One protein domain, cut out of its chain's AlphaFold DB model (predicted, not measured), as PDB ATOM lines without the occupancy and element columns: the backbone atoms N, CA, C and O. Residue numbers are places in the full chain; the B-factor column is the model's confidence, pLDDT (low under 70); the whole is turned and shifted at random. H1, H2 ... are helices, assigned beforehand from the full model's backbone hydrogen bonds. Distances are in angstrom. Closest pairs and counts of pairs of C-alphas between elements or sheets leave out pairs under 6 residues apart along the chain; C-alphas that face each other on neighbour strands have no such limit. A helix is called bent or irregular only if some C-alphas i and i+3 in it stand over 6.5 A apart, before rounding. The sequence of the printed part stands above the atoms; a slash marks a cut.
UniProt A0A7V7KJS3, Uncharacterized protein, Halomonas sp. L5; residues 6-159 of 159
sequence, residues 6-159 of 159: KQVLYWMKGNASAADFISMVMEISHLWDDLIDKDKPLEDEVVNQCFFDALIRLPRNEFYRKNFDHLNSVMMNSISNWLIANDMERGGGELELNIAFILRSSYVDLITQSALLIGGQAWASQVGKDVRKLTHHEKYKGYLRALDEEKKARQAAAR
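This is residues 6 to 159 of the 159 residues of an uncharacterized protein of Halomonas sp. L5 (UniProt A0A7V7KJS3). Three long helical pieces, H2, H5 and H7a, run nearly in line with one another as the core, and the chain folds back from H7a into H7b alongside it. H6 packs on H5 beyond the start of H7a, H3 packs on H2, and H8 runs across one end of the set with little contact. The 154 printed residues hold eight named helices, H1 to H8 in order, and no named strand, so the class is all helix. The whole is compact, with a radius of gyration of the C-alphas of 16.4 A and spans of 47 by 35 by 27 A.

H1, residues 6 to 11, touches residues 16 to 23 of H2, residues 16 to 37, with the C-alphas of Leu 9 and Ala 19 closest at 5.3 A. H2 is the hub, touching four other helices. H3, residues 44 to 60, makes a hairpin with H2 at a steep tilt of 42 degrees, opposite ways; residues 21 to 31 of H2 touch it, C-alphas 28 and 50 being closest at 5.8 A. H3 has a kink of 38 degrees near residue 54 and is only just irregular, C-alphas 55 and 58 being 6.6 A apart. H4, residues 62 to 66, touches residues 17 to 21 of H2, closest at C-alphas 18 and 63, 5.3 A. H5, residues 68 to 91, is near H2; its residues 78 to 89 touch H6, residues 94 to 103, in a hairpin at a shallow tilt of 21 degrees, with C-alphas 85 and 100 closest at 4.1 A. H7, residues 106 to 135, was assigned as one helix by its hydrogen bonds but is bent, C-alphas 118 and 121 being 9.4 A apart; its arms are H7a, 106 to 118, and H7b, 121 to 135. H7a touches H2 at a shallow tilt of 7 degrees, opposite ways, closest at C-alphas 22 and 111, 6.5 A. It touches residues 71 to 82 of H5 at 18 degrees, a shallow tilt, closest at C-alphas 78 and 106, 4.9 A. The arms touch at a shallow tilt of 29 degrees, opposite ways, closest at C-alphas 116 and 124, 4.6 A. H8, residues 139 to 157, only just touches H6, with 3 pairs of C-alphas within 8 A, about perpendicular at 83 degrees; Phe 101 and Tyr 140 have the closest C-alphas, 6.9 A. Every O i to N i+4 pair is within hydrogen-bond range in H1, H2, H4, H7b and H8, against 10 of 13 in H3, 19 of 20 in H5, 5 of 6 in H6 and 7 of 9 in H7a.

H1 begins at C-alpha 6, (-85.144, -29.814, 76.153). From first to last C-alpha H2 measures 31.3 A, H3 23.4 A, H5 34.2 A and H8 27.2 A. H8 ends at C-alpha 157, (-100.787, 1.336, 64.696).

The two C-alphas farthest apart, those of Ala 122 and Arg 159, are 51.4 A apart. The printed part has no cut and no long link. Mean pLDDT of the printed part is 95.8, and residue 159 is under 70.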
ATOM      1  N   LYS A   6     -85.714 -28.454  76.204       95.75
ATOM      2  CA  LYS A   6     -85.144 -29.814  76.153       95.75
ATOM      3  C   LYS A   6     -84.382 -30.052  74.852       95.75
ATOM      4  O   LYS A   6     -83.293 -30.624  74.875       95.75
ATOM      5  N   GLN A   7     -84.934 -29.587  73.736       95.88
ATOM      6  CA  GLN A   7     -84.305 -29.687  72.424       95.88
ATOM      7  C   GLN A   7     -83.012 -28.863  72.357       95.88
ATOM      8  O   GLN A   7     -81.995 -29.361  71.868       95.88
ATOM      9  N   VAL A   8     -83.021 -27.641  72.896       97.12
ATOM     10  CA  VAL A   8     -81.820 -26.796  72.980       97.12
ATOM     11  C   VAL A   8     -80.755 -27.466  73.845       97.12
ATOM     12  O   VAL A   8     -79.605 -27.577  73.424       97.12
ATOM     13  N   LEU A   9     -81.125 -27.990  75.017       98.25
ATOM     14  CA  LEU A   9     -80.187 -28.689  75.896       98.25
ATOM     15  C   LEU A   9     -79.584 -29.932  75.226       98.25
ATOM     16  O   LEU A   9     -78.383 -30.181  75.357       98.25
ATOM     17  N   TYR A  10     -80.389 -30.683  74.470       98.12
ATOM     18  CA  TYR A  10     -79.913 -31.804  73.662       98.12
ATOM     19  C   TYR A  10     -78.901 -31.349  72.606       98.12
ATOM     20  O   TYR A  10     -77.800 -31.897  72.547       98.12
ATOM     21  N   TRP A  11     -79.217 -30.314  71.819       98.12
ATOM     22  CA  TRP A  11     -78.287 -29.748  70.833       98.12
ATOM     23  C   TRP A  11     -76.986 -29.258  71.474       98.12
ATOM     24  O   TRP A  11     -75.918 -29.393  70.879       98.12
ATOM     25  N   MET A  12     -77.049 -28.750  72.703       98.56
ATOM     26  CA  MET A  12     -75.886 -28.311  73.475       98.56
ATOM     27  C   MET A  12     -75.209 -29.448  74.261       98.56
ATOM     28  O   MET A  12     -74.381 -29.191  75.132       98.56
ATOM     29  N   LYS A  13     -75.540 -30.716  73.977       98.38
ATOM     30  CA  LYS A  13     -74.990 -31.918  74.636       98.38
ATOM     31  C   LYS A  13     -75.038 -31.856  76.170       98.38
ATOM     32  O   LYS A  13     -74.110 -32.300  76.841       98.38
ATOM     33  N   GLY A  14     -76.108 -31.289  76.724       98.44
ATOM     34  CA  GLY A  14     -76.284 -31.127  78.169       98.44
ATOM     35  C   GLY A  14     -75.561 -29.920  78.776       98.44
ATOM     36  O   GLY A  14     -75.644 -29.720  79.986       98.44
ATOM     37  N   ASN A  15     -74.873 -29.094  77.981       98.69
ATOM     38  CA  ASN A  15     -74.249 -27.871  78.476       98.69
ATOM     39  C   ASN A  15     -75.318 -26.808  78.777       98.69
ATOM     40  O   ASN A  15     -75.826 -26.139  77.876       98.69
ATOM     41  N   ALA A  16     -75.635 -26.649  80.062       98.44
ATOM     42  CA  ALA A  16     -76.659 -25.722  80.527       98.44
ATOM     43  C   ALA A  16     -76.317 -24.254  80.232       98.44
ATOM     44  O   ALA A  16     -77.198 -23.508  79.820       98.44
ATOM     45  N   SER A  17     -75.052 -23.837  80.372       98.69
ATOM     46  CA  SER A  17     -74.664 -22.448  80.083       98.69
ATOM     47  C   SER A  17     -74.791 -22.116  78.595       98.69
ATOM     48  O   SER A  17     -75.191 -21.005  78.261       98.69
ATOM     49  N   ALA A  18     -74.498 -23.065  77.704       98.69
ATOM     50  CA  ALA A  18     -74.712 -22.883  76.273       98.69
ATOM     51  C   ALA A  18     -76.204 -22.834  75.919       98.69
ATOM     52  O   ALA A  18     -76.619 -22.014  75.104       98.69
ATOM     53  N   ALA A  19     -77.026 -23.676  76.553       98.44
ATOM     54  CA  ALA A  19     -78.473 -23.653  76.354       98.44
ATOM     55  C   ALA A  19     -79.111 -22.345  76.858       98.44
ATOM     56  O   ALA A  19     -79.963 -21.780  76.173       98.44
ATOM     57  N   ASP A  20     -78.655 -21.840  78.007       98.19
ATOM     58  CA  ASP A  20     -79.037 -20.531  78.553       98.19
ATOM     59  C   ASP A  20     -78.629 -19.391  77.607       98.19
ATOM     60  O   ASP A  20     -79.456 -18.547  77.278       98.19
ATOM     61  N   PHE A  21     -77.401 -19.422  77.075       98.56
ATOM     62  CA  PHE A  21     -76.938 -18.451  76.075       98.56
ATOM     63  C   PHE A  21     -77.848 -18.416  74.844       98.56
ATOM     64  O   PHE A  21     -78.293 -17.345  74.438       98.56
ATOM     65  N   ILE A  22     -78.139 -19.584  74.260       98.12
ATOM     66  CA  ILE A  22     -79.017 -19.674  73.090       98.12
ATOM     67  C   ILE A  22     -80.401 -19.130  73.419       98.12
ATOM     68  O   ILE A  22     -80.911 -18.311  72.666       98.12
ATOM     69  N   SER A  23     -80.996 -19.545  74.536       96.44
ATOM     70  CA  SER A  23     -82.346 -19.105  74.913       96.44
ATOM     71  C   SER A  23     -82.408 -17.581  75.056       96.44
ATOM     72  O   SER A  23     -83.234 -16.942  74.411       96.44
ATOM     73  N   MET A  24     -81.446 -16.998  75.775       97.19
ATOM     74  CA  MET A  24     -81.363 -15.558  76.015       97.19
ATOM     75  C   MET A  24     -81.183 -14.756  74.722       97.19
ATOM     76  O   MET A  24     -81.869 -13.761  74.511       97.19
ATOM     77  N   VAL A  25     -80.307 -15.188  73.806       97.06
ATOM     78  CA  VAL A  25     -80.128 -14.478  72.527       97.06
ATOM     79  C   VAL A  25     -81.377 -14.563  71.650       97.06
ATOM     80  O   VAL A  25     -81.702 -13.593  70.966       97.06
ATOM     81  N   MET A  26     -82.085 -15.693  71.654       94.88
ATOM     82  CA  MET A  26     -83.318 -15.845  70.870       94.88
ATOM     83  C   MET A  26     -84.432 -14.952  71.417       94.88
ATOM     84  O   MET A  26     -85.147 -14.333  70.637       94.88
ATOM     85  N   GLU A  27     -84.561 -14.856  72.740       95.19
ATOM     86  CA  GLU A  27     -85.505 -13.950  73.399       95.19
ATOM     87  C   GLU A  27     -85.190 -12.487  73.076       95.19
ATOM     88  O   GLU A  27     -86.074 -11.766  72.617       95.19
ATOM     89  N   ILE A  28     -83.920 -12.083  73.202       97.00
ATOM     90  CA  ILE A  28     -83.466 -10.735  72.836       97.00
ATOM     91  C   ILE A  28     -83.753 -10.441  71.357       97.00
ATOM     92  O   ILE A  28     -84.252  -9.369  71.029       97.00
ATOM     93  N   SER A  29     -83.460 -11.388  70.462       95.94
ATOM     94  CA  SER A  29     -83.655 -11.204  69.016       95.94
ATOM     95  C   SER A  29     -85.133 -11.079  68.650       95.94
ATOM     96  O   SER A  29     -85.482 -10.187  67.887       95.94
ATOM     97  N   HIS A  30     -86.003 -11.929  69.207       93.81
ATOM     98  CA  HIS A  30     -87.444 -11.837  68.961       93.81
ATOM     99  C   HIS A  30     -88.027 -10.532  69.504       93.81
ATOM    100  O   HIS A  30     -88.812  -9.897  68.813       93.81
ATOM    101  N   LEU A  31     -87.630 -10.098  70.706       96.00
ATOM    102  CA  LEU A  31     -88.140  -8.833  71.231       96.00
ATOM    103  C   LEU A  31     -87.635  -7.636  70.417       96.00
ATOM    104  O   LEU A  31     -88.370  -6.672  70.222       96.00
ATOM    105  N   TRP A  32     -86.392  -7.682  69.933       96.69
ATOM    106  CA  TRP A  32     -85.885  -6.640  69.045       96.69
ATOM    107  C   TRP A  32     -86.689  -6.575  67.736       96.69
ATOM    108  O   TRP A  32     -87.056  -5.477  67.318       96.69
ATOM    109  N   ASP A  33     -87.026  -7.722  67.138       94.94
ATOM    110  CA  ASP A  33     -87.924  -7.809  65.974       94.94
ATOM    111  C   ASP A  33     -89.272  -7.139  66.287       94.94
ATOM    112  O   ASP A  33     -89.655  -6.174  65.630       94.94
ATOM    113  N   ASP A  34     -89.908  -7.526  67.396       94.88
ATOM    114  CA  ASP A  34     -91.206  -7.002  67.832       94.88
ATOM    115  C   ASP A  34     -91.200  -5.473  68.051       94.88
ATOM    116  O   ASP A  34     -92.133  -4.765  67.658       94.88
ATOM    117  N   LEU A  35     -90.131  -4.931  68.652       95.56
ATOM    118  CA  LEU A  35     -89.955  -3.487  68.874       95.56
ATOM    119  C   LEU A  35     -89.860  -2.693  67.562       95.56
ATOM    120  O   LEU A  35     -90.190  -1.501  67.516       95.56
ATOM    121  N   ILE A  36     -89.370  -3.333  66.505       95.06
ATOM    122  CA  ILE A  36     -89.155  -2.726  65.190       95.06
ATOM    123  C   ILE A  36     -90.391  -2.909  64.316       95.06
ATOM    124  O   ILE A  36     -90.767  -1.980  63.592       95.06
ATOM    125  N   ASP A  37     -91.059  -4.052  64.443       93.25
ATOM    126  CA  ASP A  37     -92.276  -4.384  63.721       93.25
ATOM    127  C   ASP A  37     -93.483  -3.604  64.197       93.25
ATOM    128  O   ASP A  37     -94.247  -3.119  63.356       93.25
ATOM    129  N   LYS A  38     -93.586  -3.339  65.504       92.25
ATOM    130  CA  LYS A  38     -94.691  -2.565  66.091       92.25
ATOM    131  C   LYS A  38     -96.062  -3.121  65.686       92.25
ATOM    132  O   LYS A  38     -97.021  -2.369  65.510       92.25
ATOM    133  N   ASP A  39     -96.141  -4.431  65.499       87.12
ATOM    134  CA  ASP A  39     -97.313  -5.156  65.017       87.12
ATOM    135  C   ASP A  39     -98.154  -5.749  66.163       87.12
ATOM    136  O   ASP A  39     -99.255  -6.255  65.938       87.12
ATOM    137  N   LYS A  40     -97.676  -5.630  67.407       87.88
ATOM    138  CA  LYS A  40     -98.352  -6.067  68.637       87.88
ATOM    139  C   LYS A  40     -97.928  -5.233  69.856       87.88
ATOM    140  O   LYS A  40     -96.851  -4.635  69.845       87.88
ATOM    141  N   PRO A  41     -98.761  -5.174  70.913       90.19
ATOM    142  CA  PRO A  41     -98.391  -4.518  72.164       90.19
ATOM    143  C   PRO A  41     -97.289  -5.294  72.898       90.19
ATOM    144  O   PRO A  41     -97.254  -6.525  72.862       90.19
ATOM    145  N   LEU A  42     -96.424  -4.559  73.596       94.00
ATOM    146  CA  LEU A  42     -95.371  -5.095  74.454       94.00
ATOM    147  C   LEU A  42     -95.520  -4.514  75.859       94.00
ATOM    148  O   LEU A  42     -95.750  -3.318  76.012       94.00
ATOM    149  N   GLU A  43     -95.368  -5.367  76.867       96.06
ATOM    150  CA  GLU A  43     -95.371  -4.951  78.268       96.06
ATOM    151  C   GLU A  43     -94.012  -4.351  78.649       96.06
ATOM    152  O   GLU A  43     -92.965  -4.934  78.344       96.06
ATOM    153  N   ASP A  44     -94.019  -3.235  79.382       97.31
ATOM    154  CA  ASP A  44     -92.802  -2.530  79.815       97.31
ATOM    155  C   ASP A  44     -91.824  -3.447  80.566       97.31
ATOM    156  O   ASP A  44     -90.610  -3.364  80.385       97.31
ATOM    157  N   GLU A  45     -92.347  -4.368  81.379       97.50
ATOM    158  CA  GLU A  45     -91.538  -5.318  82.148       97.50
ATOM    159  C   GLU A  45     -90.718  -6.248  81.239       97.50
ATOM    160  O   GLU A  45     -89.552  -6.524  81.516       97.50
ATOM    161  N   VAL A  46     -91.292  -6.685  80.113       96.06
ATOM    162  CA  VAL A  46     -90.601  -7.548  79.141       96.06
ATOM    163  C   VAL A  46     -89.466  -6.780  78.468       96.06
ATOM    164  O   VAL A  46     -88.364  -7.310  78.305       96.06
ATOM    165  N   VAL A  47     -89.709  -5.511  78.129       97.56
ATOM    166  CA  VAL A  47     -88.692  -4.620  77.559       97.56
ATOM    167  C   VAL A  47     -87.550  -4.414  78.552       97.56
ATOM    168  O   VAL A  47     -86.391  -4.657  78.212       97.56
ATOM    169  N   ASN A  48     -87.863  -4.051  79.796       98.12
ATOM    170  CA  ASN A  48     -86.869  -3.844  80.848       98.12
ATOM    171  C   ASN A  48     -86.020  -5.099  81.096       98.12
ATOM    172  O   ASN A  48     -84.788  -5.013  81.153       98.12
ATOM    173  N   GLN A  49     -86.658  -6.270  81.187       97.81
ATOM    174  CA  GLN A  49     -85.958  -7.535  81.397       97.81
ATOM    175  C   GLN A  49     -85.034  -7.875  80.224       97.81
ATOM    176  O   GLN A  49     -83.890  -8.263  80.447       97.81
ATOM    177  N   CYS A  50     -85.474  -7.675  78.983       97.81
ATOM    178  CA  CYS A  50     -84.640  -7.931  77.812       97.81
ATOM    179  C   CYS A  50     -83.404  -7.028  77.766       97.81
ATOM    180  O   CYS A  50     -82.311  -7.492  77.439       97.81
ATOM    181  N   PHE A  51     -83.533  -5.745  78.123       98.31
ATOM    182  CA  PHE A  51     -82.369  -4.860  78.219       98.31
ATOM    183  C   PHE A  51     -81.412  -5.294  79.334       98.31
ATOM    184  O   PHE A  51     -80.196  -5.265  79.139       98.31
ATOM    185  N   PHE A  52     -81.928  -5.749  80.478       98.56
ATOM    186  CA  PHE A  52     -81.091  -6.325  81.529       98.56
ATOM    187  C   PHE A  52     -80.382  -7.603  81.057       98.56
ATOM    188  O   PHE A  52     -79.183  -7.779  81.292       98.56
ATOM    189  N   ASP A  53     -81.090  -8.477  80.345       98.44
ATOM    190  CA  ASP A  53     -80.530  -9.703  79.791       98.44
ATOM    191  C   ASP A  53     -79.417  -9.384  78.784       98.44
ATOM    192  O   ASP A  53     -78.304  -9.888  78.931       98.44
ATOM    193  N   ALA A  54     -79.657  -8.472  77.840       98.31
ATOM    194  CA  ALA A  54     -78.691  -8.081  76.816       98.31
ATOM    195  C   ALA A  54     -77.446  -7.380  77.385       98.31
ATOM    196  O   ALA A  54     -76.324  -7.673  76.966       98.31
ATOM    197  N   LEU A  55     -77.623  -6.462  78.341       98.38
ATOM    198  CA  LEU A  55     -76.528  -5.634  78.857       98.38
ATOM    199  C   LEU A  55     -75.773  -6.287  80.015       98.38
ATOM    200  O   LEU A  55     -74.590  -6.004  80.205       98.38
ATOM    201  N   ILE A  56     -76.435  -7.137  80.806       98.56
ATOM    202  CA  ILE A  56     -75.878  -7.665  82.055       98.56
ATOM    203  C   ILE A  56     -75.714  -9.180  82.012       98.56
ATOM    204  O   ILE A  56     -74.618  -9.667  82.292       98.56
ATOM    205  N   ARG A  57     -76.761  -9.955  81.704       98.56
ATOM    206  CA  ARG A  57     -76.680 -11.425  81.817       98.56
ATOM    207  C   ARG A  57     -75.935 -12.064  80.656       98.56
ATOM    208  O   ARG A  57     -75.061 -12.894  80.903       98.56
ATOM    209  N   LEU A  58     -76.204 -11.640  79.427       98.44
ATOM    210  CA  LEU A  58     -75.568 -12.151  78.217       98.44
ATOM    211  C   LEU A  58     -74.035 -12.038  78.278       98.44
ATOM    212  O   LEU A  58     -73.374 -13.075  78.183       98.44
ATOM    213  N   PRO A  59     -73.428 -10.860  78.544       98.12
ATOM    214  CA  PRO A  59     -71.969 -10.750  78.664       98.12
ATOM    215  C   PRO A  59     -71.391 -11.468  79.895       98.12
ATOM    216  O   PRO A  59     -70.172 -11.602  80.020       98.12
ATOM    217  N   ARG A  60     -72.235 -11.937  80.825       98.50
ATOM    218  CA  ARG A  60     -71.834 -12.717  82.005       98.50
ATOM    219  C   ARG A  60     -72.036 -14.221  81.841       98.50
ATOM    220  O   ARG A  60     -71.525 -14.961  82.679       98.50
ATOM    221  N   ASN A  61     -72.715 -14.677  80.791       98.75
ATOM    222  CA  ASN A  61     -72.901 -16.097  80.522       98.75
ATOM    223  C   ASN A  61     -71.536 -16.783  80.297       98.75
ATOM    224  O   ASN A  61     -70.706 -16.308  79.518       98.75
ATOM    225  N   GLU A  62     -71.287 -17.889  81.004       98.75
ATOM    226  CA  GLU A  62     -69.980 -18.562  81.031       98.75
ATOM    227  C   GLU A  62     -69.567 -19.080  79.647       98.75
ATOM    228  O   GLU A  62     -68.447 -18.835  79.192       98.75
ATOM    229  N   PHE A  63     -70.486 -19.757  78.954       98.81
ATOM    230  CA  PHE A  63     -70.259 -20.286  77.616       98.81
ATOM    231  C   PHE A  63     -69.972 -19.174  76.609       98.81
ATOM    232  O   PHE A  63     -69.024 -19.294  75.827       98.81
ATOM    233  N   TYR A  64     -70.741 -18.084  76.649       98.75
ATOM    234  CA  TYR A  64     -70.530 -16.955  75.748       98.75
ATOM    235  C   TYR A  64     -69.183 -16.282  75.993       98.75
ATOM    236  O   TYR A  64     -68.414 -16.111  75.055       98.75
ATOM    237  N   ARG A  65     -68.839 -15.988  77.253       98.69
ATOM    238  CA  ARG A  65     -67.543 -15.393  77.616       98.69
ATOM    239  C   ARG A  65     -66.363 -16.237  77.155       98.69
ATOM    240  O   ARG A  65     -65.389 -15.699  76.642       98.69
ATOM    241  N   LYS A  66     -66.442 -17.556  77.343       98.81
ATOM    242  CA  LYS A  66     -65.375 -18.480  76.947       98.81
ATOM    243  C   LYS A  66     -65.159 -18.518  75.431       98.81
ATOM    244  O   LYS A  66     -64.047 -18.783  74.992       98.81
ATOM    245  N   ASN A  67     -66.207 -18.272  74.649       98.75
ATOM    246  CA  ASN A  67     -66.190 -18.366  73.188       98.75
ATOM    247  C   ASN A  67     -66.507 -17.018  72.520       98.75
ATOM    248  O   ASN A  67     -67.049 -16.995  71.411       98.75
ATOM    249  N   PHE A  68     -66.211 -15.911  73.207       98.69
ATOM    250  CA  PHE A  68     -66.708 -14.586  72.848       98.69
ATOM    251  C   PHE A  68     -66.298 -14.191  71.432       98.69
ATOM    252  O   PHE A  68     -67.170 -13.900  70.626       98.69
ATOM    253  N   ASP A  69     -65.013 -14.279  71.091       98.44
ATOM    254  CA  ASP A  69     -64.507 -13.846  69.780       98.44
ATOM    255  C   ASP A  69     -65.210 -14.563  68.613       98.44
ATOM    256  O   ASP A  69     -65.550 -13.948  67.599       98.44
ATOM    257  N   HIS A  70     -65.500 -15.858  68.777       98.62
ATOM    258  CA  HIS A  70     -66.208 -16.658  67.775       98.62
ATOM    259  C   HIS A  70     -67.695 -16.302  67.711       98.62
ATOM    260  O   HIS A  70     -68.220 -15.958  66.653       98.62
ATOM    261  N   LEU A  71     -68.395 -16.370  68.845       98.69
ATOM    262  CA  LEU A  71     -69.850 -16.209  68.885       98.69
ATOM    263  C   LEU A  71     -70.290 -14.755  68.697       98.69
ATOM    264  O   LEU A  71     -71.345 -14.513  68.115       98.69
ATOM    265  N   ASN A  72     -69.501 -13.784  69.157       98.25
ATOM    266  CA  ASN A  72     -69.755 -12.365  68.927       98.25
ATOM    267  C   ASN A  72     -69.635 -12.018  67.437       98.25
ATOM    268  O   ASN A  72     -70.503 -11.327  66.915       98.25
ATOM    269  N   SER A  73     -68.656 -12.588  66.727       98.44
ATOM    270  CA  SER A  73     -68.535 -12.422  65.271       98.44
ATOM    271  C   SER A  73     -69.752 -12.977  64.522       98.44
ATOM    272  O   SER A  73     -70.282 -12.328  63.620       98.44
ATOM    273  N   VAL A  74     -70.242 -14.157  64.920       98.56
ATOM    274  CA  VAL A  74     -71.458 -14.754  64.340       98.56
ATOM    275  C   VAL A  74     -72.675 -13.878  64.635       98.56
ATOM    276  O   VAL A  74     -73.433 -13.570  63.722       98.56
ATOM    277  N   MET A  75     -72.827 -13.416  65.878       98.38
ATOM    278  CA  MET A  75     -73.915 -12.527  66.296       98.38
ATOM    279  C   MET A  75     -73.913 -11.212  65.507       98.38
ATOM    280  O   MET A  75     -74.955 -10.800  65.004       98.38
ATOM    281  N   MET A  76     -72.745 -10.588  65.333       98.38
ATOM    282  CA  MET A  76     -72.574  -9.370  64.537       98.38
ATOM    283  C   MET A  76     -73.027  -9.571  63.084       98.38
ATOM    284  O   MET A  76     -73.729  -8.725  62.524       98.38
ATOM    285  N   ASN A  77     -72.671 -10.710  62.483       98.50
ATOM    286  CA  ASN A  77     -73.109 -11.049  61.133       98.50
ATOM    287  C   ASN A  77     -74.625 -11.301  61.070       98.50
ATOM    288  O   ASN A  77     -75.286 -10.813  60.158       98.50
ATOM    289  N   SER A  78     -75.196 -12.013  62.044       98.00
ATOM    290  CA  SER A  78     -76.642 -12.260  62.111       98.00
ATOM    291  C   SER A  78     -77.445 -10.961  62.226       98.00
ATOM    292  O   SER A  78     -78.446 -10.816  61.529       98.00
ATOM    293  N   ILE A  79     -76.987 -10.002  63.038       98.19
ATOM    294  CA  ILE A  79     -77.613  -8.675  63.168       98.19
ATOM    295  C   ILE A  79     -77.547  -7.918  61.840       98.19
ATOM    296  O   ILE A  79     -78.556  -7.389  61.380       98.19
ATOM    297  N   SER A  80     -76.376  -7.901  61.198       98.50
ATOM    298  CA  SER A  80     -76.202  -7.257  59.889       98.50
ATOM    299  C   SER A  80     -77.146  -7.856  58.843       98.50
ATOM    300  O   SER A  80     -77.827  -7.122  58.132       98.50
ATOM    301  N   ASN A  81     -77.252  -9.186  58.793       98.56
ATOM    302  CA  ASN A  81     -78.150  -9.888  57.880       98.56
ATOM    303  C   ASN A  81     -79.626  -9.582  58.141       98.56
ATOM    304  O   ASN A  81     -80.381  -9.425  57.186       98.56
ATOM    305  N   TRP A  82     -80.036  -9.473  59.403       98.06
ATOM    306  CA  TRP A  82     -81.405  -9.097  59.754       98.06
ATOM    307  C   TRP A  82     -81.720  -7.648  59.346       98.06
ATOM    308  O   TRP A  82     -82.751  -7.401  58.727       98.06
ATOM    309  N   LEU A  83     -80.798  -6.701  59.563       98.19
ATOM    310  CA  LEU A  83     -80.957  -5.320  59.086       98.19
ATOM    311  C   LEU A  83     -81.097  -5.246  57.556       98.19
ATOM    312  O   LEU A  83     -81.960  -4.527  57.054       98.19
ATOM    313  N   ILE A  84     -80.277  -6.007  56.824       98.44
ATOM    314  CA  ILE A  84     -80.344  -6.106  55.358       98.44
ATOM    315  C   ILE A  84     -81.681  -6.714  54.917       98.44
ATOM    316  O   ILE A  84     -82.319  -6.190  54.007       98.44
ATOM    317  N   ALA A  85     -82.121  -7.800  55.560       98.00
ATOM    318  CA  ALA A  85     -83.390  -8.453  55.248       98.00
ATOM    319  C   ALA A  85     -84.579  -7.499  55.432       98.00
ATOM    320  O   ALA A  85     -85.414  -7.387  54.539       98.00
ATOM    321  N   ASN A  86     -84.601  -6.744  56.532       97.06
ATOM    322  CA  ASN A  86     -85.654  -5.767  56.808       97.06
ATOM    323  C   ASN A  86     -85.703  -4.642  55.764       97.06
ATOM    324  O   ASN A  86     -86.782  -4.164  55.414       97.06
ATOM    325  N   ASP A  87     -84.549  -4.198  55.264       97.31
ATOM    326  CA  ASP A  87     -84.489  -3.213  54.181       97.31
ATOM    327  C   ASP A  87     -85.028  -3.794  52.860       97.31
ATOM    328  O   ASP A  87     -85.900  -3.205  52.217       97.31
ATOM    329  N   MET A  88     -84.612  -5.015  52.517       97.88
ATOM    330  CA  MET A  88     -85.103  -5.753  51.347       97.88
ATOM    331  C   MET A  88     -86.623  -5.988  51.388       97.88
ATOM    332  O   MET A  88     -87.316  -5.809  50.384       97.88
ATOM    333  N   GLU A  89     -87.178  -6.319  52.554       96.25
ATOM    334  CA  GLU A  89     -88.620  -6.514  52.765       96.25
ATOM    335  C   GLU A  89     -89.452  -5.251  52.536       96.25
ATOM    336  O   GLU A  89     -90.600  -5.323  52.067       96.25
ATOM    337  N   ARG A  90     -88.872  -4.091  52.858       92.62
ATOM    338  CA  ARG A  90     -89.463  -2.775  52.591       92.62
ATOM    339  C   ARG A  90     -89.383  -2.420  51.109       92.62
ATOM    340  O   ARG A  90     -90.325  -1.814  50.605       92.62
ATOM    341  N   GLY A  91     -88.321  -2.840  50.416       92.12
ATOM    342  CA  GLY A  91     -88.195  -2.723  48.960       92.12
ATOM    343  C   GLY A  91     -89.242  -3.544  48.197       92.12
ATOM    344  O   GLY A  91     -89.811  -3.064  47.219       92.12
ATOM    345  N   GLY A  92     -89.556  -4.753  48.676       90.19
ATOM    346  CA  GLY A  92     -90.737  -5.523  48.261       90.19
ATOM    347  C   GLY A  92     -90.674  -6.201  46.885       90.19
ATOM    348  O   GLY A  92     -91.700  -6.701  46.422       90.19
ATOM    349  N   GLY A  93     -89.511  -6.237  46.230       94.69
ATOM    350  CA  GLY A  93     -89.320  -6.982  44.983       94.69
ATOM    351  C   GLY A  93     -89.206  -8.495  45.207       94.69
ATOM    352  O   GLY A  93     -88.899  -8.967  46.302       94.69
ATOM    353  N   GLU A  94     -89.497  -9.288  44.172       96.25
ATOM    354  CA  GLU A  94     -89.506 -10.753  44.288       96.25
ATOM    355  C   GLU A  94     -88.136 -11.301  44.705       96.25
ATOM    356  O   GLU A  94     -88.056 -12.165  45.580       96.25
ATOM    357  N   LEU A  95     -87.054 -10.794  44.110       96.12
ATOM    358  CA  LEU A  95     -85.697 -11.217  44.443       96.12
ATOM    359  C   LEU A  95     -85.347 -10.841  45.889       96.12
ATOM    360  O   LEU A  95     -84.847 -11.674  46.640       96.12
ATOM    361  N   GLU A  96     -85.657  -9.611  46.283       97.75
ATOM    362  CA  GLU A  96     -85.418  -9.054  47.611       97.75
ATOM    363  C   GLU A  96     -86.129  -9.875  48.686       97.75
ATOM    364  O   GLU A  96     -85.508 -10.265  49.673       97.75
ATOM    365  N   LEU A  97     -87.400 -10.222  48.470       97.50
ATOM    366  CA  LEU A  97     -88.175 -11.036  49.407       97.50
ATOM    367  C   LEU A  97     -87.630 -12.464  49.530       97.50
ATOM    368  O   LEU A  97     -87.601 -13.009  50.637       97.50
ATOM    369  N   ASN A  98     -87.158 -13.058  48.429       96.75
ATOM    370  CA  ASN A  98     -86.508 -14.369  48.461       96.75
ATOM    371  C   ASN A  98     -85.196 -14.324  49.257       96.75
ATOM    372  O   ASN A  98     -84.923 -15.236  50.037       96.75
ATOM    373  N   ILE A  99     -84.388 -13.273  49.084       97.69
ATOM    374  CA  ILE A  99     -83.133 -13.102  49.827       97.69
ATOM    375  C   ILE A  99     -83.425 -12.856  51.312       97.69
ATOM    376  O   ILE A  99     -82.838 -13.526  52.167       97.69
ATOM    377  N   ALA A 100     -84.355 -11.953  51.624       97.75
ATOM    378  CA  ALA A 100     -84.734 -11.616  52.992       97.75
ATOM    379  C   ALA A 100     -85.214 -12.842  53.779       97.75
ATOM    380  O   ALA A 100     -84.755 -13.062  54.899       97.75
ATOM    381  N   PHE A 101     -86.026 -13.706  53.155       96.06
ATOM    382  CA  PHE A 101     -86.480 -14.965  53.755       96.06
ATOM    383  C   PHE A 101     -85.321 -15.841  54.254       96.06
ATOM    384  O   PHE A 101     -85.418 -16.472  55.307       96.06
ATOM    385  N   ILE A 102     -84.204 -15.865  53.524       95.19
ATOM    386  CA  ILE A 102     -83.012 -16.618  53.924       95.19
ATOM    387  C   ILE A 102     -82.239 -15.870  55.015       95.19
ATOM    388  O   ILE A 102     -81.924 -16.459  56.055       95.19
ATOM    389  N   LEU A 103     -81.942 -14.587  54.795       96.81
ATOM    390  CA  LEU A 103     -81.069 -13.793  55.664       96.81
ATOM    391  C   LEU A 103     -81.660 -13.540  57.052       96.81
ATOM    392  O   LEU A 103     -80.926 -13.609  58.039       96.81
ATOM    393  N   ARG A 104     -82.974 -13.311  57.165       94.62
ATOM    394  CA  ARG A 104     -83.606 -12.980  58.454       94.62
ATOM    395  C   ARG A 104     -83.471 -14.088  59.495       94.62
ATOM    396  O   ARG A 104     -83.501 -13.834  60.692       94.62
ATOM    397  N   SER A 105     -83.262 -15.325  59.047       93.06
ATOM    398  CA  SER A 105     -83.052 -16.477  59.925       93.06
ATOM    399  C   SER A 105     -81.584 -16.702  60.316       93.06
ATOM    400  O   SER A 105     -81.285 -17.687  60.983       93.06
ATOM    401  N   SER A 106     -80.640 -15.830  59.939       95.88
ATOM    402  CA  SER A 106     -79.206 -16.012  60.234       95.88
ATOM    403  C   SER A 106     -78.861 -16.052  61.726       95.88
ATOM    404  O   SER A 106     -77.784 -16.524  62.083       95.88
ATOM    405  N   TYR A 107     -79.739 -15.614  62.629       92.75
ATOM    406  CA  TYR A 107     -79.525 -15.768  64.076       92.75
ATOM    407  C   TYR A 107     -79.432 -17.245  64.505       92.75
ATOM    408  O   TYR A 107     -78.758 -17.573  65.480       92.75
ATOM    409  N   VAL A 108     -80.036 -18.168  63.743       95.00
ATOM    410  CA  VAL A 108     -80.016 -19.611  64.039       95.00
ATOM    411  C   VAL A 108     -78.626 -20.227  63.863       95.00
ATOM    412  O   VAL A 108     -78.350 -21.313  64.382       95.00
ATOM    413  N   ASP A 109     -77.721 -19.529  63.174       97.50
ATOM    414  CA  ASP A 109     -76.331 -19.951  63.037       97.50
ATOM    415  C   ASP A 109     -75.600 -19.924  64.380       97.50
ATOM    416  O   ASP A 109     -74.707 -20.741  64.584       97.50
ATOM    417  N   LEU A 110     -76.039 -19.119  65.355       98.25
ATOM    418  CA  LEU A 110     -75.513 -19.181  66.723       98.25
ATOM    419  C   LEU A 110     -75.721 -20.557  67.365       98.25
ATOM    420  O   LEU A 110     -74.847 -21.023  68.095       98.25
ATOM    421  N   ILE A 111     -76.825 -21.244  67.055       98.31
ATOM    422  CA  ILE A 111     -77.100 -22.600  67.556       98.31
ATOM    423  C   ILE A 111     -76.126 -23.590  66.918       98.31
ATOM    424  O   ILE A 111     -75.474 -24.366  67.616       98.31
ATOM    425  N   THR A 112     -75.977 -23.529  65.593       98.44
ATOM    426  CA  THR A 112     -75.057 -24.391  64.836       98.44
ATOM    427  C   THR A 112     -73.606 -24.187  65.276       98.44
ATOM    428  O   THR A 112     -72.875 -25.154  65.483       98.44
ATOM    429  N   GLN A 113     -73.189 -22.936  65.474       98.75
ATOM    430  CA  GLN A 113     -71.836 -22.586  65.905       98.75
ATOM    431  C   GLN A 113     -71.588 -22.951  67.373       98.75
ATOM    432  O   GLN A 113     -70.507 -23.424  67.714       98.75
ATOM    433  N   SER A 114     -72.596 -22.853  68.241       98.81
ATOM    434  CA  SER A 114     -72.490 -23.363  69.614       98.81
ATOM    435  C   SER A 114     -72.362 -24.890  69.637       98.81
ATOM    436  O   SER A 114     -71.522 -25.438  70.352       98.81
ATOM    437  N   ALA A 115     -73.119 -25.593  68.789       98.75
ATOM    438  CA  ALA A 115     -72.993 -27.038  68.618       98.75
ATOM    439  C   ALA A 115     -71.613 -27.443  68.067       98.75
ATOM    440  O   ALA A 115     -71.070 -28.458  68.502       98.75
ATOM    441  N   LEU A 116     -71.012 -26.644  67.178       98.81
ATOM    442  CA  LEU A 116     -69.635 -26.841  66.707       98.81
ATOM    443  C   LEU A 116     -68.632 -26.787  67.859       98.81
ATOM    444  O   LEU A 116     -67.832 -27.708  68.009       98.81
ATOM    445  N   LEU A 117     -68.710 -25.748  68.691       98.75
ATOM    446  CA  LEU A 117     -67.804 -25.551  69.825       98.75
ATOM    447  C   LEU A 117     -67.913 -26.671  70.877       98.75
ATOM    448  O   LEU A 117     -66.940 -26.968  71.564       98.75
ATOM    449  N   ILE A 118     -69.084 -27.303  71.000       98.44
ATOM    450  CA  ILE A 118     -69.349 -28.350  72.000       98.44
ATOM    451  C   ILE A 118     -69.089 -29.762  71.463       98.44
ATOM    452  O   ILE A 118     -68.570 -30.621  72.174       98.44
ATOM    453  N   GLY A 119     -69.524 -30.042  70.236       98.00
ATOM    454  CA  GLY A 119     -69.600 -31.395  69.681       98.00
ATOM    455  C   GLY A 119     -68.788 -31.615  68.409       98.00
ATOM    456  O   GLY A 119     -68.783 -32.734  67.896       98.00
ATOM    457  N   GLY A 120     -68.113 -30.583  67.897       98.56
ATOM    458  CA  GLY A 120     -67.356 -30.634  66.652       98.56
ATOM    459  C   GLY A 120     -68.230 -30.607  65.393       98.56
ATOM    460  O   GLY A 120     -69.461 -30.565  65.443       98.56
ATOM    461  N   GLN A 121     -67.570 -30.635  64.232       98.44
ATOM    462  CA  GLN A 121     -68.199 -30.379  62.930       98.44
ATOM    463  C   GLN A 121     -69.343 -31.342  62.592       98.44
ATOM    464  O   GLN A 121     -70.372 -30.920  62.069       98.44
ATOM    465  N   ALA A 122     -69.188 -32.636  62.882       98.50
ATOM    466  CA  ALA A 122     -70.220 -33.628  62.579       98.50
ATOM    467  C   ALA A 122     -71.514 -33.353  63.361       98.50
ATOM    468  O   ALA A 122     -72.608 -33.418  62.799       98.50
ATOM    469  N   TRP A 123     -71.376 -32.982  64.636       98.62
ATOM    470  CA  TRP A 123     -72.508 -32.623  65.479       98.62
ATOM    471  C   TRP A 123     -73.163 -31.323  65.019       98.62
ATOM    472  O   TRP A 123     -74.380 -31.276  64.855       98.62
ATOM    473  N   ALA A 124     -72.357 -30.299  64.724       98.62
ATOM    474  CA  ALA A 124     -72.844 -29.031  64.192       98.62
ATOM    475  C   ALA A 124     -73.676 -29.218  62.918       98.62
ATOM    476  O   ALA A 124     -74.761 -28.658  62.813       98.62
ATOM    477  N   SER A 125     -73.220 -30.051  61.979       98.25
ATOM    478  CA  SER A 125     -73.958 -30.342  60.744       98.25
ATOM    479  C   SER A 125     -75.311 -31.011  61.006       98.25
ATOM    480  O   SER A 125     -76.298 -30.691  60.341       98.25
ATOM    481  N   GLN A 126     -75.379 -31.931  61.975       98.25
ATOM    482  CA  GLN A 126     -76.639 -32.559  62.368       98.25
ATOM    483  C   GLN A 126     -77.593 -31.535  62.997       98.25
ATOM    484  O   GLN A 126     -78.725 -31.395  62.536       98.25
ATOM    485  N   VAL A 127     -77.118 -30.780  63.992       98.31
ATOM    486  CA  VAL A 127     -77.906 -29.741  64.671       98.31
ATOM    487  C   VAL A 127     -78.381 -28.679  63.683       98.31
ATOM    488  O   VAL A 127     -79.560 -28.338  63.672       98.31
ATOM    489  N   GLY A 128     -77.503 -28.197  62.802       96.94
ATOM    490  CA  GLY A 128     -77.834 -27.176  61.812       96.94
ATOM    491  C   GLY A 128     -78.944 -27.619  60.858       96.94
ATOM    492  O   GLY A 128     -79.844 -26.837  60.552       96.94
ATOM    493  N   LYS A 129     -78.954 -28.894  60.445       96.81
ATOM    494  CA  LYS A 129     -80.050 -29.458  59.644       96.81
ATOM    495  C   LYS A 129     -81.380 -29.428  60.401       96.81
ATOM    496  O   LYS A 129     -82.398 -29.060  59.814       96.81
ATOM    497  N   ASP A 130     -81.380 -29.823  61.669       96.06
ATOM    498  CA  ASP A 130     -82.593 -29.876  62.490       96.06
ATOM    499  C   ASP A 130     -83.138 -28.470  62.769       96.06
ATOM    500  O   ASP A 130     -84.319 -28.202  62.542       96.06
ATOM    501  N   VAL A 131     -82.258 -27.546  63.159       95.25
ATOM    502  CA  VAL A 131     -82.583 -26.140  63.418       95.25
ATOM    503  C   VAL A 131     -83.180 -25.477  62.180       95.25
ATOM    504  O   VAL A 131     -84.230 -24.849  62.280       95.25
ATOM    505  N   ARG A 132     -82.580 -25.651  60.994       94.06
ATOM    506  CA  ARG A 132     -83.092 -25.028  59.760       94.06
ATOM    507  C   ARG A 132     -84.468 -25.555  59.371       94.06
ATOM    508  O   ARG A 132     -85.314 -24.772  58.945       94.06
ATOM    509  N   LYS A 133     -84.717 -26.859  59.543       93.06
ATOM    510  CA  LYS A 133     -86.053 -27.439  59.331       93.06
ATOM    511  C   LYS A 133     -87.083 -26.855  60.287       93.06
ATOM    512  O   LYS A 133     -88.206 -26.594  59.869       93.06
ATOM    513  N   LEU A 134     -86.696 -26.668  61.547       91.81
ATOM    514  CA  LEU A 134     -87.566 -26.092  62.557       91.81
ATOM    515  C   LEU A 134     -87.867 -24.622  62.237       91.81
ATOM    516  O   LEU A 134     -89.024 -24.225  62.240       91.81
ATOM    517  N   THR A 135     -86.864 -23.818  61.887       89.06
ATOM    518  CA  THR A 135     -87.044 -22.369  61.699       89.06
ATOM    519  C   THR A 135     -87.701 -21.999  60.370       89.06
ATOM    520  O   THR A 135     -88.312 -20.947  60.286       89.06
ATOM    521  N   HIS A 136     -87.643 -22.867  59.353       90.31
ATOM    522  CA  HIS A 136     -88.274 -22.638  58.040       90.31
ATOM    523  C   HIS A 136     -89.532 -23.492  57.822       90.31
ATOM    524  O   HIS A 136     -89.958 -23.702  56.682       90.31
ATOM    525  N   HIS A 137     -90.133 -24.016  58.893       89.56
ATOM    526  CA  HIS A 137     -91.310 -24.886  58.807       89.56
ATOM    527  C   HIS A 137     -92.510 -24.207  58.121       89.56
ATOM    528  O   HIS A 137     -93.284 -24.881  57.437       89.56
ATOM    529  N   GLU A 138     -92.640 -22.882  58.252       88.19
ATOM    530  CA  GLU A 138     -93.691 -22.079  57.613       88.19
ATOM    531  C   GLU A 138     -93.558 -21.994  56.084       88.19
ATOM    532  O   GLU A 138     -94.551 -21.773  55.384       88.19
ATOM    533  N   LYS A 139     -92.350 -22.255  55.560       94.06
ATOM    534  CA  LYS A 139     -91.965 -22.117  54.148       94.06
ATOM    535  C   LYS A 139     -92.134 -20.684  53.627       94.06
ATOM    536  O   LYS A 139     -92.770 -19.831  54.235       94.06
ATOM    537  N   TYR A 140     -91.627 -20.446  52.421       95.38
ATOM    538  CA  TYR A 140     -91.649 -19.119  51.803       95.38
ATOM    539  C   TYR A 140     -93.060 -18.516  51.687       95.38
ATOM    540  O   TYR A 140     -93.275 -17.351  51.997       95.38
ATOM    541  N   LYS A 141     -94.063 -19.324  51.318       96.06
ATOM    542  CA  LYS A 141     -95.457 -18.855  51.222       96.06
ATOM    543  C   LYS A 141     -96.040 -18.439  52.580       96.06
ATOM    544  O   LYS A 141     -96.844 -17.512  52.622       96.06
ATOM    545  N   GLY A 142     -95.686 -19.143  53.659       95.31
ATOM    546  CA  GLY A 142     -96.116 -18.789  55.012       95.31
ATOM    547  C   GLY A 142     -95.505 -17.465  55.447       95.31
ATOM    548  O   GLY A 142     -96.244 -16.569  55.843       95.31
ATOM    549  N   TYR A 143     -94.202 -17.318  55.219       95.12
ATOM    550  CA  TYR A 143     -93.463 -16.081  55.443       95.12
ATOM    551  C   TYR A 143     -94.091 -14.876  54.721       95.12
ATOM    552  O   TYR A 143     -94.380 -13.867  55.354       95.12
ATOM    553  N   LEU A 144     -94.396 -14.987  53.421       96.62
ATOM    554  CA  LEU A 144     -95.016 -13.883  52.672       96.62
ATOM    555  C   LEU A 144     -96.377 -13.462  53.242       96.62
ATOM    556  O   LEU A 144     -96.724 -12.285  53.204       96.62
ATOM    557  N   ARG A 145     -97.154 -14.419  53.765       96.06
ATOM    558  CA  ARG A 145     -98.428 -14.123  54.425       96.06
ATOM    559  C   ARG A 145     -98.204 -13.392  55.750       96.06
ATOM    560  O   ARG A 145     -98.876 -12.396  55.984       96.06
ATOM    561  N   ALA A 146     -97.269 -13.862  56.576       93.38
ATOM    562  CA  ALA A 146     -96.936 -13.218  57.845       93.38
ATOM    563  C   ALA A 146     -96.444 -11.776  57.633       93.38
ATOM    564  O   ALA A 146     -96.908 -10.863  58.306       93.38
ATOM    565  N   LEU A 147     -95.598 -11.555  56.623       94.38
ATOM    566  CA  LEU A 147     -95.103 -10.227  56.257       94.38
ATOM    567  C   LEU A 147     -96.230  -9.268  55.824       94.38
ATOM    568  O   LEU A 147     -96.196  -8.078  56.125       94.38
ATOM    569  N   ASP A 148     -97.242  -9.756  55.101       94.94
ATOM    570  CA  ASP A 148     -98.413  -8.949  54.725       94.94
ATOM    571  C   ASP A 148     -99.294  -8.599  55.940       94.94
ATOM    572  O   ASP A 148     -99.793  -7.476  56.047       94.94
ATOM    573  N   GLU A 149     -99.459  -9.537  56.876       94.25
ATOM    574  CA  GLU A 149    -100.180  -9.326  58.138       94.25
ATOM    575  C   GLU A 149     -99.471  -8.287  59.025       94.25
ATOM    576  O   GLU A 149    -100.109  -7.326  59.464       94.25
ATOM    577  N   GLU A 150     -98.152  -8.411  59.199       93.81
ATOM    578  CA  GLU A 150     -97.300  -7.453  59.920       93.81
ATOM    579  C   GLU A 150     -97.391  -6.050  59.301       93.81
ATOM    580  O   GLU A 150     -97.688  -5.073  59.995       93.81
ATOM    581  N   LYS A 151     -97.256  -5.934  57.969       92.12
ATOM    582  CA  LYS A 151     -97.386  -4.650  57.254       92.12
ATOM    583  C   LYS A 151     -98.729  -3.969  57.520       92.12
ATOM    584  O   LYS A 151     -98.768  -2.752  57.715       92.12
ATOM    585  N   LYS A 152     -99.829  -4.728  57.538       92.88
ATOM    586  CA  LYS A 152    -101.170  -4.202  57.846       92.88
ATOM    587  C   LYS A 152    -101.277  -3.744  59.299       92.88
ATOM    588  O   LYS A 152    -101.806  -2.659  59.543       92.88
ATOM    589  N   ALA A 153    -100.767  -4.533  60.243       91.38
ATOM    590  CA  ALA A 153    -100.782  -4.202  61.665       91.38
ATOM    591  C   ALA A 153     -99.970  -2.930  61.961       91.38
ATOM    592  O   ALA A 153    -100.491  -1.993  62.570       91.38
ATOM    593  N   ARG A 154     -98.747  -2.830  61.425       88.38
ATOM    594  CA  ARG A 154     -97.882  -1.649  61.571       88.38
ATOM    595  C   ARG A 154     -98.538  -0.378  61.019       88.38
ATOM    596  O   ARG A 154     -98.454   0.685  61.630       88.38
ATOM    597  N   GLN A 155     -99.221  -0.466  59.873       88.31
ATOM    598  CA  GLN A 155     -99.963   0.665  59.297       88.31
ATOM    599  C   GLN A 155    -101.174   1.074  60.140       88.31
ATOM    600  O   GLN A 155    -101.493   2.260  60.197       88.31
ATOM    601  N   ALA A 156    -101.856   0.116  60.771       87.88
ATOM    602  CA  ALA A 156    -102.976   0.396  61.661       87.88
ATOM    603  C   ALA A 156    -102.520   1.100  62.947       87.88
ATOM    604  O   ALA A 156    -103.188   2.028  63.381       87.88
ATOM    605  N   ALA A 157    -101.367   0.715  63.504       81.69
ATOM    606  CA  ALA A 157    -100.787   1.336  64.696       81.69
ATOM    607  C   ALA A 157    -100.228   2.755  64.456       81.69
ATOM    608  O   ALA A 157    -100.027   3.509  65.404       81.69
ATOM    609  N   ALA A 158     -99.951   3.118  63.201       77.62
ATOM    610  CA  ALA A 158     -99.438   4.437  62.823       77.62
ATOM    611  C   ALA A 158    -100.535   5.492  62.555       77.62
ATOM    612  O   ALA A 158    -100.196   6.642  62.268       77.62
ATOM    613  N   ARG A 159    -101.818   5.103  62.587       55.94
ATOM    614  CA  ARG A 159    -102.986   5.978  62.387       55.94
ATOM    615  C   ARG A 159    -103.591   6.401  63.717       55.94
ATOM    616  O   ARG A 159    -104.053   7.561  63.771       55.94
TER     617      ARG A 159